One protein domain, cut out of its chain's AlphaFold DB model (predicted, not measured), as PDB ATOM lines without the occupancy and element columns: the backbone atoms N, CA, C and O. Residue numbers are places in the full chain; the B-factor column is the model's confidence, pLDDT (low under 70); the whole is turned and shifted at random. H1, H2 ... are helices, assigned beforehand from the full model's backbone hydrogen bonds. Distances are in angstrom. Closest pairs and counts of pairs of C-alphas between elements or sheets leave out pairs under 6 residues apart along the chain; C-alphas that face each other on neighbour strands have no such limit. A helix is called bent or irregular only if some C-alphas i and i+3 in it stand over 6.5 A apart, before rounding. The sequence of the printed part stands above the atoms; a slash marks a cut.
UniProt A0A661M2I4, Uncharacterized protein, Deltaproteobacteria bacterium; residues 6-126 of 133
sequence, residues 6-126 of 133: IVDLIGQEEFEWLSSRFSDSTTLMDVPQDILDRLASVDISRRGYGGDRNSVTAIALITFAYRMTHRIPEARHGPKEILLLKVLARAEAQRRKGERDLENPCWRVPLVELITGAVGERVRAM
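AT A GLANCE: This is residues 6 to 126 of the 133 residues of an uncharacterized protein of Deltaproteobacteria bacterium (UniProt A0A661M2I4). The longest helix, H5, and the next long one, H4, cross at about a right angle to make the core, and short helices pack round them: H3 on both, H1 and H2 on H4, H7 on H4 and H8 on H5. The four-residue H6 lies off the second half of H5, past a loop. The printed part has 121 residues with eight named helices, H1 to H8 in order along the chain, and no named strand, and its class is all helix. It is compact, with a radius of gyration of the C-alphas of 13.4 A, and rounded, spanning 34 by 31 by 31 A.

IN THESE COORDINATES: H5 is residues 75 to 96, 31.8 A from C-alpha 75 at (348.971, 234.858, 224.724) to C-alpha 96 at (374.282, 253.057, 230.783). It is irregular: C-alphas 76 and 79 are 7.5 A apart. H4 is residues 53 to 68, 22.7 A long. Before it come H1, residues 6 to 10, beginning at C-alpha 6 at (362.913, 227.728, 234.534), H2, residues 12 to 20, 12.0 A long, and H3, residues 33 to 40. After H5 come H6, residues 105 to 108, H7, residues 111 to 116, and H8, residues 118 to 125. H6 is neither bent nor irregular, but only just: C-alphas 105 and 108 are 6.0 A apart.

HOW THE PARTS SIT: The hub is H4, touching five helices. It touches H5 about perpendicular, at 75 degrees, the closest C-alphas being those of Ala 58 and Ile 82, 6.2 A apart. H3 touches H5 at a steep tilt of 50 degrees, opposite ways, with C-alphas 40 and 86 at 4.5 A, and touches H4 about perpendicular, at 80 degrees, with C-alphas 38 and 54 at 4.8 A. H8 touches H5 with C-alphas 77 and 124 at 6.2 A. H7 touches H4 with C-alphas 65 and 112 at 5.0 A, and touches H8 only at the corner, with C-alphas 114 and 120 at 5.5 A. H1 touches H4 with C-alphas 9 and 53 at 5.3 A. H2 and H4 only just touch, with 3 pairs of C-alphas within 8 A, the closest those of Leu 18 and Leu 61 at 7.0 A. H6 is close to H5 but not clearly touching, with C-alphas 92 and 107 at 7.5 A. In H1, H2, H3, H4, H7 and H8 every O i to N i+4 pair is within hydrogen-bond range; in H5 16 of 18 are, and H6 is too short for such a pair.

THE WHOLE: The C-alphas farthest apart, those of His 70 and Glu 99, are 36.8 A apart. The printed part has no cut. The links H2 to H3 and H3 to H4 are long. The mean pLDDT of the printed part is 88.6; residue 47 and residues 101 to 103 are under 70.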
ATOM      1  N   ILE A   6     363.120 226.291 234.755       81.12
ATOM      2  CA  ILE A   6     362.913 227.728 234.534       81.12
ATOM      3  C   ILE A   6     363.990 228.542 235.254       81.12
ATOM      4  O   ILE A   6     364.491 229.509 234.688       81.12
ATOM      5  N   VAL A   7     364.350 228.160 236.480       86.88
ATOM      6  CA  VAL A   7     365.425 228.812 237.240       86.88
ATOM      7  C   VAL A   7     366.771 228.546 236.578       86.88
ATOM      8  O   VAL A   7     367.558 229.475 236.469       86.88
ATOM      9  N   ASP A   8     367.004 227.350 236.038       87.38
ATOM     10  CA  ASP A   8     368.233 227.046 235.293       87.38
ATOM     11  C   ASP A   8     368.334 227.867 234.005       87.38
ATOM     12  O   ASP A   8     369.390 228.410 233.674       87.38
ATOM     13  N   LEU A   9     367.218 227.991 233.275       87.38
ATOM     14  CA  LEU A   9     367.162 228.782 232.049       87.38
ATOM     15  C   LEU A   9     367.325 230.271 232.331       87.38
ATOM     16  O   LEU A   9     368.081 230.937 231.631       87.38
ATOM     17  N   ILE A  10     366.629 230.814 233.331       87.88
ATOM     18  CA  ILE A  10     366.743 232.230 233.686       87.88
ATOM     19  C   ILE A  10     368.122 232.486 234.287       87.88
ATOM     20  O   ILE A  10     368.820 233.369 233.815       87.88
ATOM     21  N   GLY A  11     368.578 231.661 235.215       91.50
ATOM     22  CA  GLY A  11     369.714 231.908 236.094       91.50
ATOM     23  C   GLY A  11     369.234 232.258 237.501       91.50
ATOM     24  O   GLY A  11     368.251 232.983 237.678       91.50
ATOM     25  N   GLN A  12     369.931 231.719 238.503       92.00
ATOM     26  CA  GLN A  12     369.555 231.838 239.912       92.00
ATOM     27  C   GLN A  12     369.475 233.300 240.372       92.00
ATOM     28  O   GLN A  12     368.479 233.691 240.974       92.00
ATOM     29  N   GLU A  13     370.489 234.110 240.063       92.62
ATOM     30  CA  GLU A  13     370.567 235.508 240.509       92.62
ATOM     31  C   GLU A  13     369.459 236.368 239.895       92.62
ATOM     32  O   GLU A  13     368.806 237.152 240.586       92.62
ATOM     33  N   GLU A  14     369.185 236.195 238.600       92.94
ATOM     34  CA  GLU A  14     368.139 236.973 237.940       92.94
ATOM     35  C   GLU A  14     366.744 236.535 238.377       92.94
ATOM     36  O   GLU A  14     365.852 237.374 238.521       92.94
ATOM     37  N   PHE A  15     366.548 235.240 238.635       92.88
ATOM     38  CA  PHE A  15     365.305 234.743 239.212       92.88
ATOM     39  C   PHE A  15     365.090 235.271 240.638       92.88
ATOM     40  O   PHE A  15     363.989 235.715 240.978       92.88
ATOM     41  N   GLU A  16     366.131 235.274 241.471       94.56
ATOM     42  CA  GLU A  16     366.068 235.821 242.824       94.56
ATOM     43  C   GLU A  16     365.715 237.309 242.797       94.56
ATOM     44  O   GLU A  16     364.800 237.732 243.510       94.56
ATOM     45  N   TRP A  17     366.342 238.092 241.915       95.94
ATOM     46  CA  TRP A  17     365.998 239.501 241.739       95.94
ATOM     47  C   TRP A  17     364.532 239.689 241.315       95.94
ATOM     48  O   TRP A  17     363.813 240.474 241.935       95.94
ATOM     49  N   LEU A  18     364.054 238.925 240.323       93.56
ATOM     50  CA  LEU A  18     362.652 238.967 239.882       93.56
ATOM     51  C   LEU A  18     361.670 238.617 241.010       93.56
ATOM     52  O   LEU A  18     360.588 239.187 241.084       93.56
ATOM     53  N   SER A  19     362.029 237.682 241.887       92.94
ATOM     54  CA  SER A  19     361.141 237.212 242.957       92.94
ATOM     55  C   SER A  19     361.149 238.077 244.220       92.94
ATOM     56  O   SER A  19     360.156 238.082 244.946       92.94
ATOM     57  N   SER A  20     362.245 238.792 244.494       93.19
ATOM     58  CA  SER A  20     362.465 239.480 245.777       93.19
ATOM     59  C   SER A  20     362.632 240.997 245.675       93.19
ATOM     60  O   SER A  20     362.413 241.699 246.662       93.19
ATOM     61  N   ARG A  21     363.045 241.514 244.512       94.06
ATOM     62  CA  ARG A  21     363.348 242.941 244.307       94.06
ATOM     63  C   ARG A  21     362.401 243.613 243.329       94.06
ATOM     64  O   ARG A  21     362.127 244.795 243.501       94.06
ATOM     65  N   PHE A  22     361.908 242.883 242.332       95.06
ATOM     66  CA  PHE A  22     360.946 243.424 241.382       95.06
ATOM     67  C   PHE A  22     359.618 243.770 242.077       95.06
ATOM     68  O   PHE A  22     358.997 242.929 242.727       95.06
ATOM     69  N   SER A  23     359.198 245.023 241.927       95.00
ATOM     70  CA  SER A  23     358.048 245.634 242.591       95.00
ATOM     71  C   SER A  23     357.230 246.522 241.641       95.00
ATOM     72  O   SER A  23     357.638 246.817 240.517       95.00
ATOM     73  N   ASP A  24     356.090 247.015 242.123       92.62
ATOM     74  CA  ASP A  24     355.223 247.973 241.430       92.62
ATOM     75  C   ASP A  24     355.858 249.362 241.268       92.62
ATOM     76  O   ASP A  24     355.431 250.132 240.413       92.62
ATOM     77  N   SER A  25     356.899 249.663 242.046       94.50
ATOM     78  CA  SER A  25     357.722 250.869 241.951       94.50
ATOM     79  C   SER A  25     359.001 250.687 241.129       94.50
ATOM     80  O   SER A  25     359.692 251.668 240.864       94.50
ATOM     81  N   THR A  26     359.325 249.457 240.713       95.88
ATOM     82  CA  THR A  26     360.556 249.161 239.967       95.88
ATOM     83  C   THR A  26     360.522 249.814 238.590       95.88
ATOM     84  O   THR A  26     359.627 249.547 237.786       95.88
ATOM     85  N   THR A  27     361.520 250.638 238.289       95.06
ATOM     86  CA  THR A  27     361.694 251.317 236.998       95.06
ATOM     87  C   THR A  27     362.694 250.576 236.105       95.06
ATOM     88  O   THR A  27     363.369 249.643 236.538       95.06
ATOM     89  N   LEU A  28     362.844 250.998 234.841       92.38
ATOM     90  CA  LEU A  28     363.882 250.448 233.950       92.38
ATOM     91  C   LEU A  28     365.303 250.660 234.496       92.38
ATOM     92  O   LEU A  28     366.182 249.837 234.248       92.38
ATOM     93  N   MET A  29     365.526 251.740 235.250       92.81
ATOM     94  CA  MET A  29     366.835 252.058 235.825       92.81
ATOM     95  C   MET A  29     367.221 251.125 236.977       92.81
ATOM     96  O   MET A  29     368.407 250.985 237.255       92.81
ATOM     97  N   ASP A  30     366.252 250.462 237.603       95.56
ATOM     98  CA  ASP A  30     366.493 249.542 238.718       95.56
ATOM     99  C   ASP A  30     366.811 248.117 238.238       95.56
ATOM    100  O   ASP A  30     367.326 247.295 238.997       95.56
ATOM    101  N   VAL A  31     366.523 247.809 236.966       95.38
ATOM    102  CA  VAL A  31     366.746 246.479 236.388       95.38
ATOM    103  C   VAL A  31     368.258 246.196 236.271       95.38
ATOM    104  O   VAL A  31     368.993 247.015 235.702       95.38
ATOM    105  N   PRO A  32     368.753 245.044 236.759       96.25
ATOM    106  CA  PRO A  32     370.145 244.630 236.618       96.25
ATOM    107  C   PRO A  32     370.614 244.605 235.165       96.25
ATOM    108  O   PRO A  32     369.852 244.274 234.254       96.25
ATOM    109  N   GLN A  33     371.894 244.922 234.953       94.62
ATOM    110  CA  GLN A  33     372.483 244.987 233.615       94.62
ATOM    111  C   GLN A  33     372.353 243.656 232.857       94.62
ATOM    112  O   GLN A  33     371.962 243.671 231.695       94.62
ATOM    113  N   ASP A  34     372.569 242.520 233.522       94.25
ATOM    114  CA  ASP A  34     372.474 241.200 232.886       94.25
ATOM    115  C   ASP A  34     371.056 240.875 232.404       94.25
ATOM    116  O   ASP A  34     370.870 240.312 231.323       94.25
ATOM    117  N   ILE A  35     370.032 241.290 233.160       95.69
ATOM    118  CA  ILE A  35     368.636 241.171 232.726       95.69
ATOM    119  C   ILE A  35     368.403 242.076 231.512       95.69
ATOM    120  O   ILE A  35     367.853 241.617 230.513       95.69
ATOM    121  N   LEU A  36     368.856 243.334 231.547       95.38
ATOM    122  CA  LEU A  36     368.710 244.252 230.413       95.38
ATOM    123  C   LEU A  36     369.379 243.726 229.141       95.38
ATOM    124  O   LEU A  36     368.762 243.755 228.075       95.38
ATOM    125  N   ASP A  37     370.608 243.222 229.238       94.94
ATOM    126  CA  ASP A  37     371.348 242.695 228.092       94.94
ATOM    127  C   ASP A  37     370.662 241.447 227.509       94.94
ATOM    128  O   ASP A  37     370.573 241.316 226.283       94.94
ATOM    129  N   ARG A  38     370.076 240.577 228.346       94.19
ATOM    130  CA  ARG A  38     369.248 239.447 227.877       94.19
ATOM    131  C   ARG A  38     367.998 239.909 227.149       94.19
ATOM    132  O   ARG A  38     367.753 239.465 226.029       94.19
ATOM    133  N   LEU A  39     367.233 240.824 227.742       95.31
ATOM    134  CA  LEU A  39     366.016 241.369 227.131       95.31
ATOM    135  C   LEU A  39     366.322 242.065 225.796       95.31
ATOM    136  O   LEU A  39     365.621 241.858 224.804       95.31
ATOM    137  N   ALA A  40     367.406 242.843 225.736       94.25
ATOM    138  CA  ALA A  40     367.868 243.504 224.517       94.25
ATOM    139  C   ALA A  40     368.271 242.504 223.414       94.25
ATOM    140  O   ALA A  40     368.143 242.805 222.220       94.25
ATOM    141  N   SER A  41     368.719 241.309 223.811       94.94
ATOM    142  CA  SER A  41     369.226 240.246 222.936       94.94
ATOM    143  C   SER A  41     368.170 239.217 222.519       94.94
ATOM    144  O   SER A  41     368.499 238.267 221.811       94.94
ATOM    145  N   VAL A  42     366.899 239.383 222.909       93.19
ATOM    146  CA  VAL A  42     365.820 238.467 222.500       93.19
ATOM    147  C   VAL A  42     365.674 238.445 220.980       93.19
ATOM    148  O   VAL A  42     365.556 239.494 220.341       93.19
ATOM    149  N   ASP A  43     365.632 237.259 220.382       88.81
ATOM    150  CA  ASP A  43     365.341 237.105 218.959       88.81
ATOM    151  C   ASP A  43     363.825 237.035 218.712       88.81
ATOM    152  O   ASP A  43     363.177 236.007 218.896       88.81
ATOM    153  N   ILE A  44     363.268 238.160 218.262       83.75
ATOM    154  CA  ILE A  44     361.837 238.336 217.970       83.75
ATOM    155  C   ILE A  44     361.372 237.606 216.700       83.75
ATOM    156  O   ILE A  44     360.177 237.587 216.417       83.75
ATOM    157  N   SER A  45     362.292 237.047 215.904       81.56
ATOM    158  CA  SER A  45     361.954 236.319 214.673       81.56
ATOM    159  C   SER A  45     361.617 234.843 214.922       81.56
ATOM    160  O   SER A  45     361.081 234.164 214.040       81.56
ATOM    161  N   ARG A  46     361.893 234.328 216.128       77.88
ATOM    162  CA  ARG A  46     361.664 232.921 216.483       77.88
ATOM    163  C   ARG A  46     360.177 232.656 216.720       77.88
ATOM    164  O   ARG A  46     359.483 233.417 217.384       77.88
ATOM    165  N   ARG A  47     359.689 231.513 216.222       69.69
ATOM    166  CA  ARG A  47     358.299 231.055 216.444       69.69
ATOM    167  C   ARG A  47     358.064 230.437 217.828       69.69
ATOM    168  O   ARG A  47     356.915 230.280 218.222       69.69
ATOM    169  N   GLY A  48     359.126 230.072 218.549       75.81
ATOM    170  CA  GLY A  48     359.051 229.431 219.860       75.81
ATOM    171  C   GLY A  48     360.028 230.065 220.843       75.81
ATOM    172  O   GLY A  48     361.235 230.028 220.623       75.81
ATOM    173  N   TYR A  49     359.490 230.622 221.927       79.12
ATOM    174  CA  TYR A  49     360.249 231.358 222.943       79.12
ATOM    175  C   TYR A  49     360.691 230.492 224.135       79.12
ATOM    176  O   TYR A  49     361.579 230.883 224.881       79.12
ATOM    177  N   GLY A  50     360.102 229.305 224.323       76.94
ATOM    178  CA  GLY A  50     360.293 228.488 225.533       76.94
ATOM    179  C   GLY A  50     361.643 227.772 225.665       76.94
ATOM    180  O   GLY A  50     361.930 227.241 226.729       76.94
ATOM    181  N   GLY A  51     362.461 227.739 224.610       78.75
ATOM    182  CA  GLY A  51     363.784 227.094 224.618       78.75
ATOM    183  C   GLY A  51     364.960 228.070 224.601       78.75
ATOM    184  O   GLY A  51     366.105 227.645 224.488       78.75
ATOM    185  N   ASP A  52     364.690 229.374 224.647       86.69
ATOM    186  CA  ASP A  52     365.698 230.423 224.537       86.69
ATOM    187  C   ASP A  52     365.783 231.204 225.846       86.69
ATOM    188  O   ASP A  52     364.804 231.812 226.272       86.69
ATOM    189  N   ARG A  53     366.963 231.212 226.472       89.94
ATOM    190  CA  ARG A  53     367.198 231.873 227.764       89.94
ATOM    191  C   ARG A  53     366.724 233.327 227.780       89.94
ATOM    192  O   ARG A  53     366.010 233.718 228.697       89.94
ATOM    193  N   ASN A  54     367.063 234.107 226.754       93.44
ATOM    194  CA  ASN A  54     366.693 235.523 226.672       93.44
ATOM    195  C   ASN A  54     365.170 235.692 226.639       93.44
ATOM    196  O   ASN A  54     364.597 236.508 227.364       93.44
ATOM    197  N   SER A  55     364.510 234.883 225.814       91.75
ATOM    198  CA  SER A  55     363.059 234.892 225.660       91.75
ATOM    199  C   SER A  55     362.343 234.437 226.933       91.75
ATOM    200  O   SER A  55     361.351 235.045 227.328       91.75
ATOM    201  N   VAL A  56     362.867 233.418 227.621       92.19
ATOM    202  CA  VAL A  56     362.338 232.948 228.908       92.19
ATOM    203  C   VAL A  56     362.496 234.019 229.990       92.19
ATOM    204  O   VAL A  56     361.549 234.250 230.739       92.19
ATOM    205  N   THR A  57     363.620 234.744 230.040       94.44
ATOM    206  CA  THR A  57     363.782 235.901 230.942       94.44
ATOM    207  C   THR A  57     362.744 236.993 230.655       94.44
ATOM    208  O   THR A  57     362.143 237.524 231.589       94.44
ATOM    209  N   ALA A  58     362.469 237.297 229.381       94.44
ATOM    210  CA  ALA A  58     361.427 238.258 229.008       94.44
ATOM    211  C   ALA A  58     360.029 237.802 229.444       94.44
ATOM    212  O   ALA A  58     359.291 238.574 230.057       94.44
ATOM    213  N   ILE A  59     359.681 236.537 229.187       92.50
ATOM    214  CA  ILE A  59     358.404 235.945 229.611       92.50
ATOM    215  C   ILE A  59     358.266 235.986 231.133       92.50
ATOM    216  O   ILE A  59     357.193 236.323 231.637       92.50
ATOM    217  N   ALA A  60     359.333 235.674 231.869       93.62
ATOM    218  CA  ALA A  60     359.327 235.728 233.322       93.62
ATOM    219  C   ALA A  60     359.020 237.144 233.814       93.62
ATOM    220  O   ALA A  60     358.080 237.319 234.585       93.62
ATOM    221  N   LEU A  61     359.723 238.160 233.307       95.12
ATOM    222  CA  LEU A  61     359.486 239.553 233.695       95.12
ATOM    223  C   LEU A  61     358.046 240.000 233.397       95.12
ATOM    224  O   LEU A  61     357.394 240.566 234.273       95.12
ATOM    225  N   ILE A  62     357.520 239.695 232.202       94.06
ATOM    226  CA  ILE A  62     356.114 239.974 231.846       94.06
ATOM    227  C   ILE A  62     355.176 239.291 232.844       94.06
ATOM    228  O   ILE A  62     354.258 239.916 233.368       94.06
ATOM    229  N   THR A  63     355.427 238.017 233.146       92.62
ATOM    230  CA  THR A  63     354.606 237.236 234.075       92.62
ATOM    231  C   THR A  63     354.602 237.853 235.469       92.62
ATOM    232  O   THR A  63     353.534 237.994 236.063       92.62
ATOM    233  N   PHE A  64     355.764 238.259 235.988       93.44
ATOM    234  CA  PHE A  64     355.852 238.959 237.268       93.44
ATOM    235  C   PHE A  64     355.054 240.268 237.231       93.44
ATOM    236  O   PHE A  64     354.188 240.453 238.084       93.44
ATOM    237  N   ALA A  65     355.230 241.110 236.207       94.00
ATOM    238  CA  ALA A  65     354.491 242.369 236.061       94.00
ATOM    239  C   ALA A  65     352.962 242.177 236.032       94.00
ATOM    240  O   ALA A  65     352.219 242.896 236.702       94.00
ATOM    241  N   TYR A  66     352.478 241.171 235.304       93.12
ATOM    242  CA  TYR A  66     351.055 240.833 235.262       93.12
ATOM    243  C   TYR A  66     350.532 240.311 236.606       93.12
ATOM    244  O   TYR A  66     349.458 240.721 237.050       93.12
ATOM    245  N   ARG A  67     351.309 239.471 237.302       91.38
ATOM    246  CA  ARG A  67     350.943 238.982 238.640       91.38
ATOM    247  C   ARG A  67     350.793 240.118 239.647       91.38
ATOM    248  O   ARG A  67     349.867 240.057 240.452       91.38
ATOM    249  N   MET A  68     351.638 241.149 239.580       90.12
ATOM    250  CA  MET A  68     351.540 242.315 240.472       90.12
ATOM    251  C   MET A  68     350.243 243.106 240.281       90.12
ATOM    252  O   MET A  68     349.749 243.713 241.223       90.12
ATOM    253  N   THR A  69     349.674 243.088 239.076       89.75
ATOM    254  CA  THR A  69     348.429 243.807 238.765       89.75
ATOM    255  C   THR A  69     347.185 242.932 238.853       89.75
ATOM    256  O   THR A  69     346.097 243.381 238.502       89.75
ATOM    257  N   HIS A  70     347.325 241.678 239.302       88.50
ATOM    258  CA  HIS A  70     346.254 240.674 239.299       88.50
ATOM    259  C   HIS A  70     345.595 240.484 237.918       88.50
ATOM    260  O   HIS A  70     344.441 240.067 237.820       88.50
ATOM    261  N   ARG A  71     346.333 240.773 236.839       87.88
ATOM    262  CA  ARG A  71     345.892 240.580 235.453       87.88
ATOM    263  C   ARG A  71     346.497 239.299 234.893       87.88
ATOM    264  O   ARG A  71     347.552 238.841 235.325       87.88
ATOM    265  N   ILE A  72     345.847 238.743 233.877       85.19
ATOM    266  CA  ILE A  72     346.351 237.581 233.140       85.19
ATOM    267  C   ILE A  72     346.908 238.074 231.798       85.19
ATOM    268  O   ILE A  72     346.197 238.796 231.094       85.19
ATOM    269  N   PRO A  73     348.154 237.721 231.432       83.69
ATOM    270  CA  PRO A  73     348.688 238.052 230.120       83.69
ATOM    271  C   PRO A  73     347.934 237.271 229.044       83.69
ATOM    272  O   PRO A  73     347.716 236.063 229.157       83.69
ATOM    273  N   GLU A  74     347.538 237.949 227.972       84.69
ATOM    274  CA  GLU A  74     346.885 237.295 226.843       84.69
ATOM    275  C   GLU A  74     347.938 236.791 225.854       84.69
ATOM    276  O   GLU A  74     348.705 237.577 225.297       84.69
ATOM    277  N   ALA A  75     347.943 235.488 225.562       81.69
ATOM    278  CA  ALA A  75     348.971 234.858 224.724       81.69
ATOM    279  C   ALA A  75     349.158 235.533 223.349       81.69
ATOM    280  O   ALA A  75     350.282 235.650 222.860       81.69
ATOM    281  N   ARG A  76     348.074 236.050 222.750       83.19
ATOM    282  CA  ARG A  76     348.105 236.779 221.466       83.19
ATOM    283  C   ARG A  76     348.952 238.058 221.491       83.19
ATOM    284  O   ARG A  76     349.346 238.550 220.437       83.19
ATOM    285  N   HIS A  77     349.221 238.610 222.673       85.88
ATOM    286  CA  HIS A  77     350.016 239.821 222.852       85.88
ATOM    287  C   HIS A  77     351.485 239.546 223.178       85.88
ATOM    288  O   HIS A  77     352.300 240.455 223.020       85.88
ATOM    289  N   GLY A  78     351.848 238.301 223.507       86.31
ATOM    290  CA  GLY A  78     353.204 237.916 223.906       86.31
ATOM    291  C   GLY A  78     354.313 238.450 222.986       86.31
ATOM    292  O   GLY A  78     355.222 239.115 223.480       86.31
ATOM    293  N   PRO A  79     354.238 238.279 221.648       86.56
ATOM    294  CA  PRO A  79     355.256 238.819 220.743       86.56
ATOM    295  C   PRO A  79     355.417 240.346 220.818       86.56
ATOM    296  O   PRO A  79     356.534 240.853 220.743       86.56
ATOM    297  N   LYS A  80     354.316 241.094 220.987       87.69
ATOM    298  CA  LYS A  80     354.358 242.562 221.096       87.69
ATOM    299  C   LYS A  80     354.941 243.007 222.435       87.69
ATOM    300  O   LYS A  80     355.678 243.985 222.478       87.69
ATOM    301  N   GLU A  81     354.642 242.286 223.509       89.25
ATOM    302  CA  GLU A  81     355.168 242.574 224.847       89.25
ATOM    303  C   GLU A  81     356.665 242.283 224.938       89.25
ATOM    304  O   GLU A  81     357.427 243.100 225.452       89.25
ATOM    305  N   ILE A  82     357.106 241.171 224.348       91.56
ATOM    306  CA  ILE A  82     358.527 240.843 224.220       91.56
ATOM    307  C   ILE A  82     359.247 241.908 223.382       91.56
ATOM    308  O   ILE A  82     360.321 242.373 223.768       91.56
ATOM    309  N   LEU A  83     358.656 242.341 222.262       90.50
ATOM    310  CA  LEU A  83     359.221 243.413 221.440       90.50
ATOM    311  C   LEU A  83     359.340 244.731 222.219       90.50
ATOM    312  O   LEU A  83     360.381 245.386 222.146       90.50
ATOM    313  N   LEU A  84     358.305 245.104 222.976       90.75
ATOM    314  CA  LEU A  84     358.319 246.291 223.829       90.75
ATOM    315  C   LEU A  84     359.471 246.227 224.835       90.75
ATOM    316  O   LEU A  84     360.283 247.152 224.893       90.75
ATOM    317  N   LEU A  85     359.588 245.118 225.571       93.00
ATOM    318  CA  LEU A  85     360.672 244.923 226.532       93.00
ATOM    319  C   LEU A  85     362.046 244.988 225.880       93.00
ATOM    320  O   LEU A  85     362.928 245.663 226.402       93.00
ATOM    321  N   LYS A  86     362.222 244.352 224.718       93.81
ATOM    322  CA  LYS A  86     363.478 244.406 223.968       93.81
ATOM    323  C   LYS A  86     363.881 245.843 223.642       93.81
ATOM    324  O   LYS A  86     365.041 246.210 223.824       93.81
ATOM    325  N   VAL A  87     362.946 246.652 223.144       91.38
ATOM    326  CA  VAL A  87     363.218 248.049 222.770       91.38
ATOM    327  C   VAL A  87     363.578 248.883 224.000       91.38
ATOM    328  O   VAL A  87     364.579 249.602 223.970       91.38
ATOM    329  N   LEU A  88     362.805 248.757 225.082       91.69
ATOM    330  CA  LEU A  88     363.045 249.482 226.332       91.69
ATOM    331  C   LEU A  88     364.390 249.101 226.961       91.69
ATOM    332  O   LEU A  88     365.188 249.980 227.290       91.69
ATOM    333  N   ALA A  89     364.672 247.801 227.061       93.88
ATOM    334  CA  ALA A  89     365.900 247.292 227.653       93.88
ATOM    335  C   ALA A  89     367.135 247.677 226.836       93.88
ATOM    336  O   ALA A  89     368.133 248.119 227.399       93.88
ATOM    337  N   ARG A  90     367.056 247.590 225.499       93.31
ATOM    338  CA  ARG A  90     368.150 248.022 224.621       93.31
ATOM    339  C   ARG A  90     368.452 249.507 224.792       93.31
ATOM    340  O   ARG A  90     369.621 249.876 224.830       93.31
ATOM    341  N   ALA A  91     367.427 250.353 224.882       91.19
ATOM    342  CA  ALA A  91     367.621 251.786 225.071       91.19
ATOM    343  C   ALA A  91     368.302 252.100 226.415       91.19
ATOM    344  O   ALA A  91     369.254 252.875 226.440       91.19
ATOM    345  N   GLU A  92     367.860 251.469 227.506       92.25
ATOM    346  CA  GLU A  92     368.469 251.654 228.831       92.25
ATOM    347  C   GLU A  92     369.902 251.095 228.899       92.25
ATOM    348  O   GLU A  92     370.800 251.766 229.406       92.25
ATOM    349  N   ALA A  93     370.158 249.913 228.330       92.50
ATOM    350  CA  ALA A  93     371.500 249.332 228.285       92.50
ATOM    351  C   ALA A  93     372.489 250.231 227.519       92.50
ATOM    352  O   ALA A  93     373.616 250.434 227.966       92.50
ATOM    353  N   GLN A  94     372.063 250.809 226.390       90.56
ATOM    354  CA  GLN A  94     372.877 251.755 225.615       90.56
ATOM    355  C   GLN A  94     373.137 253.057 226.379       90.56
ATOM    356  O   GLN A  94     374.257 253.566 226.358       90.56
ATOM    357  N   ARG A  95     372.129 253.578 227.092       90.12
ATOM    358  CA  ARG A  95     372.279 254.761 227.951       90.12
ATOM    359  C   ARG A  95     373.341 254.536 229.029       90.12
ATOM    360  O   ARG A  95     374.220 255.374 229.198       90.12
ATOM    361  N   ARG A  96     373.301 253.397 229.730       91.44
ATOM    362  CA  ARG A  96     374.282 253.057 230.783       91.44
ATOM    363  C   ARG A  96     375.714 252.955 230.261       91.44
ATOM    364  O   ARG A  96     376.644 253.292 230.984       91.44
ATOM    365  N   LYS A  97     375.881 252.525 229.009       90.00
ATOM    366  CA  LYS A  97     377.180 252.447 228.322       90.00
ATOM    367  C   LYS A  97     377.651 253.799 227.761       90.00
ATOM    368  O   LYS A  97     378.742 253.872 227.211       90.00
ATOM    369  N   GLY A  98     376.847 254.863 227.876       86.88
ATOM    370  CA  GLY A  98     377.140 256.170 227.279       86.88
ATOM    371  C   GLY A  98     377.028 256.190 225.749       86.88
ATOM    372  O   GLY A  98     377.467 257.139 225.111       86.88
ATOM    373  N   GLU A  99     376.441 255.155 225.142       84.88
ATOM    374  CA  GLU A  99     376.320 255.011 223.682       84.88
ATOM    375  C   GLU A  99     375.168 255.840 223.099       84.88
ATOM    376  O   GLU A  99     375.072 256.028 221.884       84.88
ATOM    377  N   ARG A 100     374.259 256.312 223.957       75.06
ATOM    378  CA  ARG A 100     373.127 257.160 223.589       75.06
ATOM    379  C   ARG A 100     372.852 258.185 224.671       75.06
ATOM    380  O   ARG A 100     372.542 257.816 225.801       75.06
ATOM    381  N   ASP A 101     372.861 259.445 224.262       66.94
ATOM    382  CA  ASP A 101     372.357 260.555 225.057       66.94
ATOM    383  C   ASP A 101     370.885 260.768 224.692       66.94
ATOM    384  O   ASP A 101     370.527 261.483 223.758       66.94
ATOM    385  N   LEU A 102     370.022 259.982 225.329       67.19
ATOM    386  CA  LEU A 102     368.578 260.142 225.224       67.19
ATOM    387  C   LEU A 102     368.085 260.638 226.579       67.19
ATOM    388  O   LEU A 102     368.557 260.168 227.604       67.19
ATOM    389  N   GLU A 103     367.103 261.531 226.597       69.81
ATOM    390  CA  GLU A 103     366.246 261.719 227.763       69.81
ATOM    391  C   GLU A 103     364.907 261.062 227.439       69.81
ATOM    392  O   GLU A 103     364.117 261.582 226.651       69.81
ATOM    393  N   ASN A 104     364.662 259.869 227.990       71.94
ATOM    394  CA  ASN A 104     363.378 259.194 227.833       71.94
ATOM    395  C   ASN A 104     362.603 259.237 229.158       71.94
ATOM    396  O   ASN A 104     363.009 258.565 230.113       71.94
ATOM    397  N   PRO A 105     361.463 259.953 229.236       75.38
ATOM    398  CA  PRO A 105     360.665 260.015 230.459       75.38
ATOM    399  C   PRO A 105     360.186 258.631 230.923       75.38
ATOM    400  O   PRO A 105     360.001 258.426 232.120       75.38
ATOM    401  N   CYS A 106     360.073 257.652 230.016       78.69
ATOM    402  CA  CYS A 106     359.682 256.283 230.355       78.69
ATOM    403  C   CYS A 106     360.685 255.573 231.277       78.69
ATOM    404  O   CYS A 106     360.315 254.600 231.916       78.69
ATOM    405  N   TRP A 107     361.939 256.027 231.388       83.31
ATOM    406  CA  TRP A 107     362.916 255.375 232.270       83.31
ATOM    407  C   TRP A 107     362.602 255.509 233.754       83.31
ATOM    408  O   TRP A 107     363.035 254.669 234.535       83.31
ATOM    409  N   ARG A 108     361.851 256.547 234.133       86.56
ATOM    410  CA  ARG A 108     361.406 256.780 235.514       86.56
ATOM    411  C   ARG A 108     359.996 256.259 235.776       86.56
ATOM    412  O   ARG A 108     359.534 256.313 236.909       86.56
ATOM    413  N   VAL A 109     359.312 255.789 234.736       90.50
ATOM    414  CA  VAL A 109     357.985 255.192 234.863       90.50
ATOM    415  C   VAL A 109     358.156 253.758 235.368       90.50
ATOM    416  O   VAL A 109     359.048 253.051 234.879       90.50
ATOM    417  N   PRO A 110     357.326 253.302 236.320       93.81
ATOM    418  CA  PRO A 110     357.358 251.919 236.753       93.81
ATOM    419  C   PRO A 110     357.186 250.945 235.585       93.81
ATOM    420  O   PRO A 110     356.301 251.086 234.739       93.81
ATOM    421  N   LEU A 111     358.025 249.916 235.542       93.19
ATOM    422  CA  LEU A 111     358.048 248.946 234.453       93.19
ATOM    423  C   LEU A 111     356.725 248.170 234.362       93.19
ATOM    424  O   LEU A 111     356.256 247.871 233.263       93.19
ATOM    425  N   VAL A 112     356.073 247.922 235.502       92.81
ATOM    426  CA  VAL A 112     354.722 247.346 235.559       92.81
ATOM    427  C   VAL A 112     353.714 248.213 234.798       92.81
ATOM    428  O   VAL A 112     352.915 247.676 234.029       92.81
ATOM    429  N   GLU A 113     353.770 249.538 234.947       91.25
ATOM    430  CA  GLU A 113     352.890 250.475 234.238       91.25
ATOM    431  C   GLU A 113     353.196 250.500 232.734       91.25
ATOM    432  O   GLU A 113     352.280 250.495 231.910       91.25
ATOM    433  N   LEU A 114     354.474 250.446 232.352       90.56
ATOM    434  CA  LEU A 114     354.862 250.379 230.940       90.56
ATOM    435  C   LEU A 114     354.333 249.113 230.250       90.56
ATOM    436  O   LEU A 114     353.927 249.176 229.089       90.56
ATOM    437  N   ILE A 115     354.316 247.975 230.951       91.06
ATOM    438  CA  ILE A 115     353.877 246.681 230.405       91.06
ATOM    439  C   ILE A 115     352.354 246.544 230.455       91.06
ATOM    440  O   ILE A 115     351.714 246.187 229.463       91.06
ATOM    441  N   THR A 116     351.749 246.789 231.613       90.62
ATOM    442  CA  THR A 116     350.334 246.473 231.864       90.62
ATOM    443  C   THR A 116     349.424 247.691 231.769       90.62
ATOM    444  O   THR A 116     348.236 247.526 231.516       90.62
ATOM    445  N   GLY A 117     349.960 248.900 231.921       87.19
ATOM    446  CA  GLY A 117     349.205 250.149 231.885       87.19
ATOM    447  C   GLY A 117     348.949 250.667 230.470       87.19
ATOM    448  O   GLY A 117     349.078 249.952 229.470       87.19
ATOM    449  N   ALA A 118     348.603 251.954 230.382       84.12
ATOM    450  CA  ALA A 118     348.157 252.594 229.144       84.12
ATOM    451  C   ALA A 118     349.196 252.524 228.009       84.12
ATOM    452  O   ALA A 118     348.832 252.403 226.839       84.12
ATOM    453  N   VAL A 119     350.495 252.573 228.333       81.31
ATOM    454  CA  VAL A 119     351.573 252.441 227.338       81.31
ATOM    455  C   VAL A 119     351.535 251.057 226.694       81.31
ATOM    456  O   VAL A 119     351.450 250.952 225.468       81.31
ATOM    457  N   GLY A 120     351.520 249.999 227.505       82.12
ATOM    458  CA  GLY A 120     351.435 248.627 227.019       82.12
ATOM    459  C   GLY A 120     350.139 248.354 226.260       82.12
ATOM    460  O   GLY A 120     350.158 247.697 225.220       82.12
ATOM    461  N   GLU A 121     349.012 248.912 226.712       85.69
ATOM    462  CA  GLU A 121     347.723 248.778 226.021       85.69
ATOM    463  C   GLU A 121     347.753 249.415 224.631       85.69
ATOM    464  O   GLU A 121     347.328 248.789 223.656       85.69
ATOM    465  N   ARG A 122     348.350 250.605 224.502       82.12
ATOM    466  CA  ARG A 122     348.551 251.249 223.197       82.12
ATOM    467  C   ARG A 122     349.431 250.403 222.283       82.12
ATOM    468  O   ARG A 122     349.078 250.228 221.120       82.12
ATOM    469  N   VAL A 123     350.534 249.849 222.787       78.38
ATOM    470  CA  VAL A 123     351.422 248.973 221.998       78.38
ATOM    471  C   VAL A 123     350.688 247.709 221.539       78.38
ATOM    472  O   VAL A 123     350.787 247.325 220.371       78.38
ATOM    473  N   ARG A 124     349.887 247.086 222.412       82.62
ATOM    474  CA  ARG A 124     349.046 245.933 222.053       82.62
ATOM    475  C   ARG A 124     348.021 246.280 220.971       82.62
ATOM    476  O   ARG A 124     347.824 245.470 220.058       82.62
ATOM    477  N   ALA A 125     347.437 247.477 221.032       81.19
ATOM    478  CA  ALA A 125     346.462 247.989 220.070       81.19
ATOM    479  C   ALA A 125     347.071 248.435 218.725       81.19
ATOM    480  O   ALA A 125     346.348 248.528 217.732       81.19
ATOM    481  N   MET A 126     348.385 248.686 218.647       76.12
ATOM    482  CA  MET A 126     349.028 249.073 217.387       76.12
ATOM    483  C   MET A 126     348.911 247.967 216.332       76.12
ATOM    484  O   MET A 126     349.217 246.794 216.581       76.12
TER     485      MET A 126